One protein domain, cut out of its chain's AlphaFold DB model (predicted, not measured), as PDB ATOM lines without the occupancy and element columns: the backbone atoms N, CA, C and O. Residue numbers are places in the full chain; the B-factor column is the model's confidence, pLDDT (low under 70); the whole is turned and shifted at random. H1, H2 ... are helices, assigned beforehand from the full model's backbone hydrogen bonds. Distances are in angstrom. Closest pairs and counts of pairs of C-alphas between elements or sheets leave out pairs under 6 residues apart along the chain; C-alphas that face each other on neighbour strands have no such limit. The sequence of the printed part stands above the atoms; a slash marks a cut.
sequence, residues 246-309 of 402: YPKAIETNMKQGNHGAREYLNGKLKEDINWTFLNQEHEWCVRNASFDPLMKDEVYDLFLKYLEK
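AT A GLANCE: This is residues 246 to 309 of the 402 residues of the protein "RanBP2-type domain-containing protein" of Bathycoccus prasinos (UniProt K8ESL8). One long helix, H1, makes the long axis, and two shorter helices pack on it: H2 crosses it nearly at a right angle, and H3 runs the same way as H1 at a slant. The centres of the three helices make a triangle. The printed part has 64 residues with three named helices, H1, H2 and H3 in chain order, and no named strand; the class is all helix. It is compact, with a radius of gyration of the C-alphas of 11.9 A, and elongated, spanning 36 by 22 by 17 A.

HOW THE PARTS SIT: H1, residues 249 to 270, touches H2, residues 279 to 289, with its residues 261 to 264 alone. Their closest C-alphas, those of Ala 261 and Cys 285, are 6.6 A apart. The two lines are only just about perpendicular, at 70.3 degrees. H1 also touches H3, residues 297 to 309; their closest C-alphas, those of Arg 262 and Val 299, are 5.6 A apart. These two run the same way at a steep tilt of 41 degrees. H2 and H3 are close but not clearly touching, with the closest C-alphas, those of Ala 289 and Tyr 300, 7.0 A apart; they run opposite ways at a steep tilt of 58 degrees. Every O i to N i+4 pair is within hydrogen-bond range in H1 and H2, and 6 of 9 are in H3.

IN THESE COORDINATES: H1 runs 30.9 A from C-alpha 249 at (-57.667, -34.084, -15.431) to C-alpha 270. H2 measures 14.7 A from C-alpha 279 at (-36.310, -38.019, -9.868) to C-alpha 289. H3 measures 19.0 A and ends with C-alpha 309 at (-29.375, -47.628, -21.498).

THE WHOLE: The two C-alphas farthest apart, those of Tyr 246 and Glu 308, are 38.1 A apart. The printed part has no cut, and both links are short. Mean pLDDT of the printed part is 71.9; residues 249 to 257, 271 to 283 and 285 to 291 are under 70.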
ATOM      1  N   TYR A 246     -60.140 -24.856 -15.190       80.19
ATOM      2  CA  TYR A 246     -59.075 -25.857 -15.133       80.19
ATOM      3  C   TYR A 246     -59.529 -27.161 -15.812       80.19
ATOM      4  O   TYR A 246     -60.648 -27.605 -15.534       80.19
ATOM      5  N   PRO A 247     -58.717 -27.778 -16.685       78.50
ATOM      6  CA  PRO A 247     -59.152 -28.905 -17.502       78.50
ATOM      7  C   PRO A 247     -59.505 -30.174 -16.710       78.50
ATOM      8  O   PRO A 247     -59.041 -30.407 -15.590       78.50
ATOM      9  N   LYS A 248     -60.328 -31.014 -17.340       79.19
ATOM     10  CA  LYS A 248     -60.672 -32.375 -16.924       79.19
ATOM     11  C   LYS A 248     -59.405 -33.216 -16.908       79.19
ATOM     12  O   LYS A 248     -58.778 -33.451 -17.937       79.19
ATOM     13  N   ALA A 249     -59.027 -33.644 -15.706       64.69
ATOM     14  CA  ALA A 249     -57.667 -34.084 -15.431       64.69
ATOM     15  C   ALA A 249     -57.201 -35.275 -16.285       64.69
ATOM     16  O   ALA A 249     -56.015 -35.338 -16.578       64.69
ATOM     17  N   ILE A 250     -58.101 -36.175 -16.689       57.62
ATOM     18  CA  ILE A 250     -57.771 -37.420 -17.400       57.62
ATOM     19  C   ILE A 250     -57.028 -37.105 -18.710       57.62
ATOM     20  O   ILE A 250     -55.809 -37.245 -18.784       57.62
ATOM     21  N   GLU A 251     -57.722 -36.560 -19.708       51.03
ATOM     22  CA  GLU A 251     -57.148 -36.334 -21.039       51.03
ATOM     23  C   GLU A 251     -55.992 -35.330 -21.050       51.03
ATOM     24  O   GLU A 251     -55.056 -35.495 -21.830       51.03
ATOM     25  N   THR A 252     -56.014 -34.289 -20.206       54.09
ATOM     26  CA  THR A 252     -54.932 -33.293 -20.234       54.09
ATOM     27  C   THR A 252     -53.689 -33.744 -19.487       54.09
ATOM     28  O   THR A 252     -52.603 -33.509 -20.002       54.09
ATOM     29  N   ASN A 253     -53.803 -34.449 -18.351       58.28
ATOM     30  CA  ASN A 253     -52.611 -35.010 -17.698       58.28
ATOM     31  C   ASN A 253     -52.024 -36.158 -18.539       58.28
ATOM     32  O   ASN A 253     -50.815 -36.341 -18.517       58.28
ATOM     33  N   MET A 254     -52.832 -36.875 -19.331       57.84
ATOM     34  CA  MET A 254     -52.337 -37.867 -20.296       57.84
ATOM     35  C   MET A 254     -51.642 -37.231 -21.507       57.84
ATOM     36  O   MET A 254     -50.565 -37.683 -21.889       57.84
ATOM     37  N   LYS A 255     -52.209 -36.170 -22.100       58.16
ATOM     38  CA  LYS A 255     -51.567 -35.431 -23.206       58.16
ATOM     39  C   LYS A 255     -50.259 -34.771 -22.749       58.16
ATOM     40  O   LYS A 255     -49.262 -34.859 -23.453       58.16
ATOM     41  N   GLN A 256     -50.239 -34.193 -21.547       63.84
ATOM     42  CA  GLN A 256     -49.037 -33.612 -20.933       63.84
ATOM     43  C   GLN A 256     -48.022 -34.691 -20.512       63.84
ATOM     44  O   GLN A 256     -46.831 -34.516 -20.737       63.84
ATOM     45  N   GLY A 257     -48.480 -35.824 -19.968       68.62
ATOM     46  CA  GLY A 257     -47.628 -36.943 -19.558       68.62
ATOM     47  C   GLY A 257     -46.936 -37.638 -20.732       68.62
ATOM     48  O   GLY A 257     -45.728 -37.828 -20.688       68.62
ATOM     49  N   ASN A 258     -47.663 -37.937 -21.816       74.69
ATOM     50  CA  ASN A 258     -47.060 -38.485 -23.040       74.69
ATOM     51  C   ASN A 258     -46.054 -37.504 -23.677       74.69
ATOM     52  O   ASN A 258     -45.030 -37.944 -24.192       74.69
ATOM     53  N   HIS A 259     -46.317 -36.191 -23.627       76.44
ATOM     54  CA  HIS A 259     -45.399 -35.165 -24.139       76.44
ATOM     55  C   HIS A 259     -44.103 -35.111 -23.317       76.44
ATOM     56  O   HIS A 259     -43.029 -35.351 -23.862       76.44
ATOM     57  N   GLY A 260     -44.209 -34.919 -21.996       75.69
ATOM     58  CA  GLY A 260     -43.050 -34.856 -21.103       75.69
ATOM     59  C   GLY A 260     -42.246 -36.159 -21.065       75.69
ATOM     60  O   GLY A 260     -41.020 -36.122 -21.070       75.69
ATOM     61  N   ALA A 261     -42.911 -37.321 -21.123       76.94
ATOM     62  CA  ALA A 261     -42.232 -38.609 -21.257       76.94
ATOM     63  C   ALA A 261     -41.464 -38.711 -22.584       76.94
ATOM     64  O   ALA A 261     -40.304 -39.115 -22.581       76.94
ATOM     65  N   ARG A 262     -42.061 -38.291 -23.711       82.94
ATOM     66  CA  ARG A 262     -41.372 -38.251 -25.011       82.94
ATOM     67  C   ARG A 262     -40.151 -37.331 -24.968       82.94
ATOM     68  O   ARG A 262     -39.105 -37.719 -25.479       82.94
ATOM     69  N   GLU A 263     -40.262 -36.145 -24.380       80.31
ATOM     70  CA  GLU A 263     -39.147 -35.193 -24.258       80.31
ATOM     71  C   GLU A 263     -38.018 -35.759 -23.387       80.31
ATOM     72  O   GLU A 263     -36.875 -35.830 -23.842       80.31
ATOM     73  N   TYR A 264     -38.350 -36.250 -22.186       79.50
ATOM     74  CA  TYR A 264     -37.413 -36.894 -21.260       79.50
ATOM     75  C   TYR A 264     -36.662 -38.060 -21.921       79.50
ATOM     76  O   TYR A 264     -35.432 -38.124 -21.875       79.50
ATOM     77  N   LEU A 265     -37.392 -38.972 -22.574       83.25
ATOM     78  CA  LEU A 265     -36.805 -40.138 -23.233       83.25
ATOM     79  C   LEU A 265     -35.900 -39.724 -24.399       83.25
ATOM     80  O   LEU A 265     -34.801 -40.257 -24.519       83.25
ATOM     81  N   ASN A 266     -36.299 -38.738 -25.210       83.94
ATOM     82  CA  ASN A 266     -35.457 -38.248 -26.305       83.94
ATOM     83  C   ASN A 266     -34.137 -37.642 -25.805       83.94
ATOM     84  O   ASN A 266     -33.096 -37.966 -26.368       83.94
ATOM     85  N   GLY A 267     -34.146 -36.830 -24.741       80.06
ATOM     86  CA  GLY A 267     -32.907 -36.271 -24.182       80.06
ATOM     87  C   GLY A 267     -31.979 -37.332 -23.579       80.06
ATOM     88  O   GLY A 267     -30.761 -37.272 -23.746       80.06
ATOM     89  N   LYS A 268     -32.538 -38.365 -22.929       75.62
ATOM     90  CA  LYS A 268     -31.740 -39.499 -22.422       75.62
ATOM     91  C   LYS A 268     -31.241 -40.435 -23.528       75.62
ATOM     92  O   LYS A 268     -30.191 -41.047 -23.356       75.62
ATOM     93  N   LEU A 269     -31.929 -40.525 -24.669       78.12
ATOM     94  CA  LEU A 269     -31.428 -41.245 -25.845       78.12
ATOM     95  C   LEU A 269     -30.299 -40.484 -26.556       78.12
ATOM     96  O   LEU A 269     -29.339 -41.130 -26.971       78.12
ATOM     97  N   LYS A 270     -30.408 -39.153 -26.664       76.56
ATOM     98  CA  LYS A 270     -29.457 -38.255 -27.351       76.56
ATOM     99  C   LYS A 270     -28.159 -37.964 -26.599       76.56
ATOM    100  O   LYS A 270     -27.269 -37.356 -27.179       76.56
ATOM    101  N   GLU A 271     -28.054 -38.393 -25.342       63.31
ATOM    102  CA  GLU A 271     -26.880 -38.161 -24.486       63.31
ATOM    103  C   GLU A 271     -26.604 -36.665 -24.232       63.31
ATOM    104  O   GLU A 271     -25.465 -36.235 -24.074       63.31
ATOM    105  N   ASP A 272     -27.676 -35.871 -24.103       59.28
ATOM    106  CA  ASP A 272     -27.621 -34.460 -23.708       59.28
ATOM    107  C   ASP A 272     -27.126 -34.319 -22.245       59.28
ATOM    108  O   ASP A 272     -27.912 -34.261 -21.293       59.28
ATOM    109  N   ILE A 273     -25.797 -34.267 -22.064       53.91
ATOM    110  CA  ILE A 273     -25.079 -34.287 -20.766       53.91
ATOM    111  C   ILE A 273     -25.600 -33.228 -19.772       53.91
ATOM    112  O   ILE A 273     -25.559 -33.432 -18.560       53.91
ATOM    113  N   ASN A 274     -26.127 -32.106 -20.268       49.75
ATOM    114  CA  ASN A 274     -26.517 -30.945 -19.463       49.75
ATOM    115  C   ASN A 274     -27.909 -31.052 -18.788       49.75
ATOM    116  O   ASN A 274     -28.353 -30.106 -18.139       49.75
ATOM    117  N   TRP A 275     -28.641 -32.170 -18.930       48.75
ATOM    118  CA  TRP A 275     -29.996 -32.299 -18.365       48.75
ATOM    119  C   TRP A 275     -29.998 -32.791 -16.903       48.75
ATOM    120  O   TRP A 275     -29.966 -33.996 -16.620       48.75
ATOM    121  N   THR A 276     -30.139 -31.843 -15.969       52.00
ATOM    122  CA  THR A 276     -30.315 -32.082 -14.524       52.00
ATOM    123  C   THR A 276     -31.668 -32.735 -14.185       52.00
ATOM    124  O   THR A 276     -32.724 -32.339 -14.671       52.00
ATOM    125  N   PHE A 277     -31.652 -33.779 -13.351       50.69
ATOM    126  CA  PHE A 277     -32.825 -34.623 -13.085       50.69
ATOM    127  C   PHE A 277     -33.837 -34.008 -12.103       50.69
ATOM    128  O   PHE A 277     -33.471 -33.593 -11.003       50.69
ATOM    129  N   LEU A 278     -35.132 -34.187 -12.393       57.44
ATOM    130  CA  LEU A 278     -36.133 -34.460 -11.358       57.44
ATOM    131  C   LEU A 278     -36.371 -35.977 -11.263       57.44
ATOM    132  O   LEU A 278     -36.951 -36.584 -12.162       57.44
ATOM    133  N   ASN A 279     -36.027 -36.592 -10.124       60.72
ATOM    134  CA  ASN A 279     -36.310 -38.019  -9.868       60.72
ATOM    135  C   ASN A 279     -37.799 -38.387 -10.021       60.72
ATOM    136  O   ASN A 279     -38.123 -39.548 -10.261       60.72
ATOM    137  N   GLN A 280     -38.707 -37.414  -9.886       63.00
ATOM    138  CA  GLN A 280     -40.147 -37.624 -10.056       63.00
ATOM    139  C   GLN A 280     -40.532 -37.994 -11.494       63.00
ATOM    140  O   GLN A 280     -41.474 -38.759 -11.672       63.00
ATOM    141  N   GLU A 281     -39.816 -37.496 -12.503       64.50
ATOM    142  CA  GLU A 281     -40.103 -37.769 -13.920       64.50
ATOM    143  C   GLU A 281     -39.601 -39.161 -14.314       64.50
ATOM    144  O   GLU A 281     -40.318 -39.926 -14.960       64.50
ATOM    145  N   HIS A 282     -38.421 -39.547 -13.815       68.12
ATOM    146  CA  HIS A 282     -37.908 -40.907 -13.956       68.12
ATOM    147  C   HIS A 282     -38.830 -41.945 -13.288       68.12
ATOM    148  O   HIS A 282     -39.236 -42.912 -13.930       68.12
ATOM    149  N   GLU A 283     -39.228 -41.718 -12.030       64.69
ATOM    150  CA  GLU A 283     -40.195 -42.573 -11.322       64.69
ATOM    151  C   GLU A 283     -41.579 -42.579 -11.994       64.69
ATOM    152  O   GLU A 283     -42.250 -43.610 -11.990       64.69
ATOM    153  N   TRP A 284     -42.017 -41.469 -12.603       70.19
ATOM    154  CA  TRP A 284     -43.259 -41.435 -13.386       70.19
ATOM    155  C   TRP A 284     -43.160 -42.352 -14.605       70.19
ATOM    156  O   TRP A 284     -44.057 -43.168 -14.816       70.19
ATOM    157  N   CYS A 285     -42.059 -42.285 -15.361       68.25
ATOM    158  CA  CYS A 285     -41.821 -43.175 -16.496       68.25
ATOM    159  C   CYS A 285     -41.746 -44.642 -16.042       68.25
ATOM    160  O   CYS A 285     -42.563 -45.450 -16.469       68.25
ATOM    161  N   VAL A 286     -40.860 -44.986 -15.105       68.44
ATOM    162  CA  VAL A 286     -40.674 -46.373 -14.629       68.44
ATOM    163  C   VAL A 286     -41.934 -46.971 -13.986       68.44
ATOM    164  O   VAL A 286     -42.102 -48.188 -13.990       68.44
ATOM    165  N   ARG A 287     -42.838 -46.153 -13.430       67.31
ATOM    166  CA  ARG A 287     -44.073 -46.644 -12.795       67.31
ATOM    167  C   ARG A 287     -45.295 -46.652 -13.716       67.31
ATOM    168  O   ARG A 287     -46.158 -47.506 -13.529       67.31
ATOM    169  N   ASN A 288     -45.399 -45.707 -14.651       64.75
ATOM    170  CA  ASN A 288     -46.599 -45.529 -15.472       64.75
ATOM    171  C   ASN A 288     -46.360 -45.908 -16.946       64.75
ATOM    172  O   ASN A 288     -47.198 -46.586 -17.531       64.75
ATOM    173  N   ALA A 289     -45.222 -45.527 -17.542       61.12
ATOM    174  CA  ALA A 289     -44.948 -45.747 -18.969       61.12
ATOM    175  C   ALA A 289     -44.901 -47.235 -19.350       61.12
ATOM    176  O   ALA A 289     -45.225 -47.591 -20.475       61.12
ATOM    177  N   SER A 290     -44.538 -48.111 -18.413       61.84
ATOM    178  CA  SER A 290     -44.466 -49.549 -18.671       61.84
ATOM    179  C   SER A 290     -45.834 -50.236 -18.806       61.84
ATOM    180  O   SER A 290     -45.895 -51.268 -19.465       61.84
ATOM    181  N   PHE A 291     -46.913 -49.721 -18.184       66.56
ATOM    182  CA  PHE A 291     -48.186 -50.464 -18.026       66.56
ATOM    183  C   PHE A 291     -49.482 -49.640 -18.147       66.56
ATOM    184  O   PHE A 291     -50.555 -50.190 -17.901       66.56
ATOM    185  N   ASP A 292     -49.428 -48.344 -18.468       73.19
ATOM    186  CA  ASP A 292     -50.635 -47.534 -18.700       73.19
ATOM    187  C   ASP A 292     -51.210 -47.827 -20.106       73.19
ATOM    188  O   ASP A 292     -50.548 -47.498 -21.093       73.19
ATOM    189  N   PRO A 293     -52.430 -48.398 -20.243       72.12
ATOM    190  CA  PRO A 293     -53.024 -48.730 -21.546       72.12
ATOM    191  C   PRO A 293     -53.374 -47.516 -22.421       72.12
ATOM    192  O   PRO A 293     -53.943 -47.679 -23.496       72.12
ATOM    193  N   LEU A 294     -53.122 -46.297 -21.934       76.50
ATOM    194  CA  LEU A 294     -53.406 -45.029 -22.603       76.50
ATOM    195  C   LEU A 294     -52.116 -44.242 -22.928       76.50
ATOM    196  O   LEU A 294     -52.158 -43.046 -23.246       76.50
ATOM    197  N   MET A 295     -50.963 -44.905 -22.814       81.25
ATOM    198  CA  MET A 295     -49.666 -44.436 -23.293       81.25
ATOM    199  C   MET A 295     -49.545 -44.710 -24.802       81.25
ATOM    200  O   MET A 295     -50.105 -45.678 -25.304       81.25
ATOM    201  N   LYS A 296     -48.882 -43.822 -25.551       84.00
ATOM    202  CA  LYS A 296     -48.746 -43.946 -27.012       84.00
ATOM    203  C   LYS A 296     -47.610 -44.887 -27.411       84.00
ATOM    204  O   LYS A 296     -46.488 -44.681 -26.959       84.00
ATOM    205  N   ASP A 297     -47.844 -45.742 -28.401       86.81
ATOM    206  CA  ASP A 297     -46.845 -46.654 -28.985       86.81
ATOM    207  C   ASP A 297     -45.523 -45.945 -29.353       86.81
ATOM    208  O   ASP A 297     -44.459 -46.353 -28.902       86.81
ATOM    209  N   GLU A 298     -45.583 -44.780 -30.021       87.62
ATOM    210  CA  GLU A 298     -44.399 -43.953 -30.343       87.62
ATOM    211  C   GLU A 298     -43.521 -43.594 -29.123       87.62
ATOM    212  O   GLU A 298     -42.331 -43.303 -29.251       87.62
ATOM    213  N   VAL A 299     -44.133 -43.484 -27.941       84.75
ATOM    214  CA  VAL A 299     -43.473 -43.149 -26.671       84.75
ATOM    215  C   VAL A 299     -43.047 -44.429 -25.948       84.75
ATOM    216  O   VAL A 299     -42.029 -44.425 -25.254       84.75
ATOM    217  N   TYR A 300     -43.758 -45.539 -26.168       87.06
ATOM    218  CA  TYR A 300     -43.387 -46.872 -25.701       87.06
ATOM    219  C   TYR A 300     -42.117 -47.377 -26.399       87.06
ATOM    220  O   TYR A 300     -41.189 -47.806 -25.720       87.06
ATOM    221  N   ASP A 301     -41.981 -47.192 -27.714       90.19
ATOM    222  CA  ASP A 301     -40.760 -47.528 -28.465       90.19
ATOM    223  C   ASP A 301     -39.522 -46.759 -27.972       90.19
ATOM    224  O   ASP A 301     -38.408 -47.288 -27.927       90.19
ATOM    225  N   LEU A 302     -39.707 -45.496 -27.571       88.50
ATOM    226  CA  LEU A 302     -38.661 -44.690 -26.936       88.50
ATOM    227  C   LEU A 302     -38.346 -45.185 -25.516       88.50
ATOM    228  O   LEU A 302     -37.190 -45.133 -25.094       88.50
ATOM    229  N   PHE A 303     -39.344 -45.691 -24.786       86.50
ATOM    230  CA  PHE A 303     -39.155 -46.295 -23.467       86.50
ATOM    231  C   PHE A 303     -38.407 -47.635 -23.553       86.50
ATOM    232  O   PHE A 303     -37.504 -47.867 -22.752       86.50
ATOM    233  N   LEU A 304     -38.688 -48.475 -24.557       89.25
ATOM    234  CA  LEU A 304     -37.956 -49.724 -24.803       89.25
ATOM    235  C   LEU A 304     -36.462 -49.460 -25.051       89.25
ATOM    236  O   LEU A 304     -35.620 -50.002 -24.339       89.25
ATOM    237  N   LYS A 305     -36.131 -48.534 -25.961       90.00
ATOM    238  CA  LYS A 305     -34.743 -48.093 -26.228       90.00
ATOM    239  C   LYS A 305     -34.060 -47.492 -24.993       90.00
ATOM    240  O   LYS A 305     -32.848 -47.589 -24.825       90.00
ATOM    241  N   TYR A 306     -34.825 -46.872 -24.096       86.12
ATOM    242  CA  TYR A 306     -34.304 -46.351 -22.834       86.12
ATOM    243  C   TYR A 306     -33.981 -47.463 -21.820       86.12
ATOM    244  O   TYR A 306     -32.994 -47.345 -21.095       86.12
ATOM    245  N   LEU A 307     -34.734 -48.572 -21.794       86.56
ATOM    246  CA  LEU A 307     -34.443 -49.719 -20.919       86.56
ATOM    247  C   LEU A 307     -33.081 -50.366 -21.216       86.56
ATOM    248  O   LEU A 307     -32.455 -50.891 -20.295       86.56
ATOM    249  N   GLU A 308     -32.594 -50.299 -22.456       88.56
ATOM    250  CA  GLU A 308     -31.247 -50.746 -22.841       88.56
ATOM    251  C   GLU A 308     -30.163 -49.908 -22.137       88.56
ATOM    252  O   GLU A 308     -29.271 -50.465 -21.491       88.56
ATOM    253  N   LYS A 309     -30.302 -48.574 -22.153       84.62
ATOM    254  CA  LYS A 309     -29.375 -47.628 -21.498       84.62
ATOM    255  C   LYS A 309     -29.501 -47.566 -19.963       84.62
ATOM    256  O   LYS A 309     -28.678 -46.925 -19.315       84.62
TER     257      LYS A 309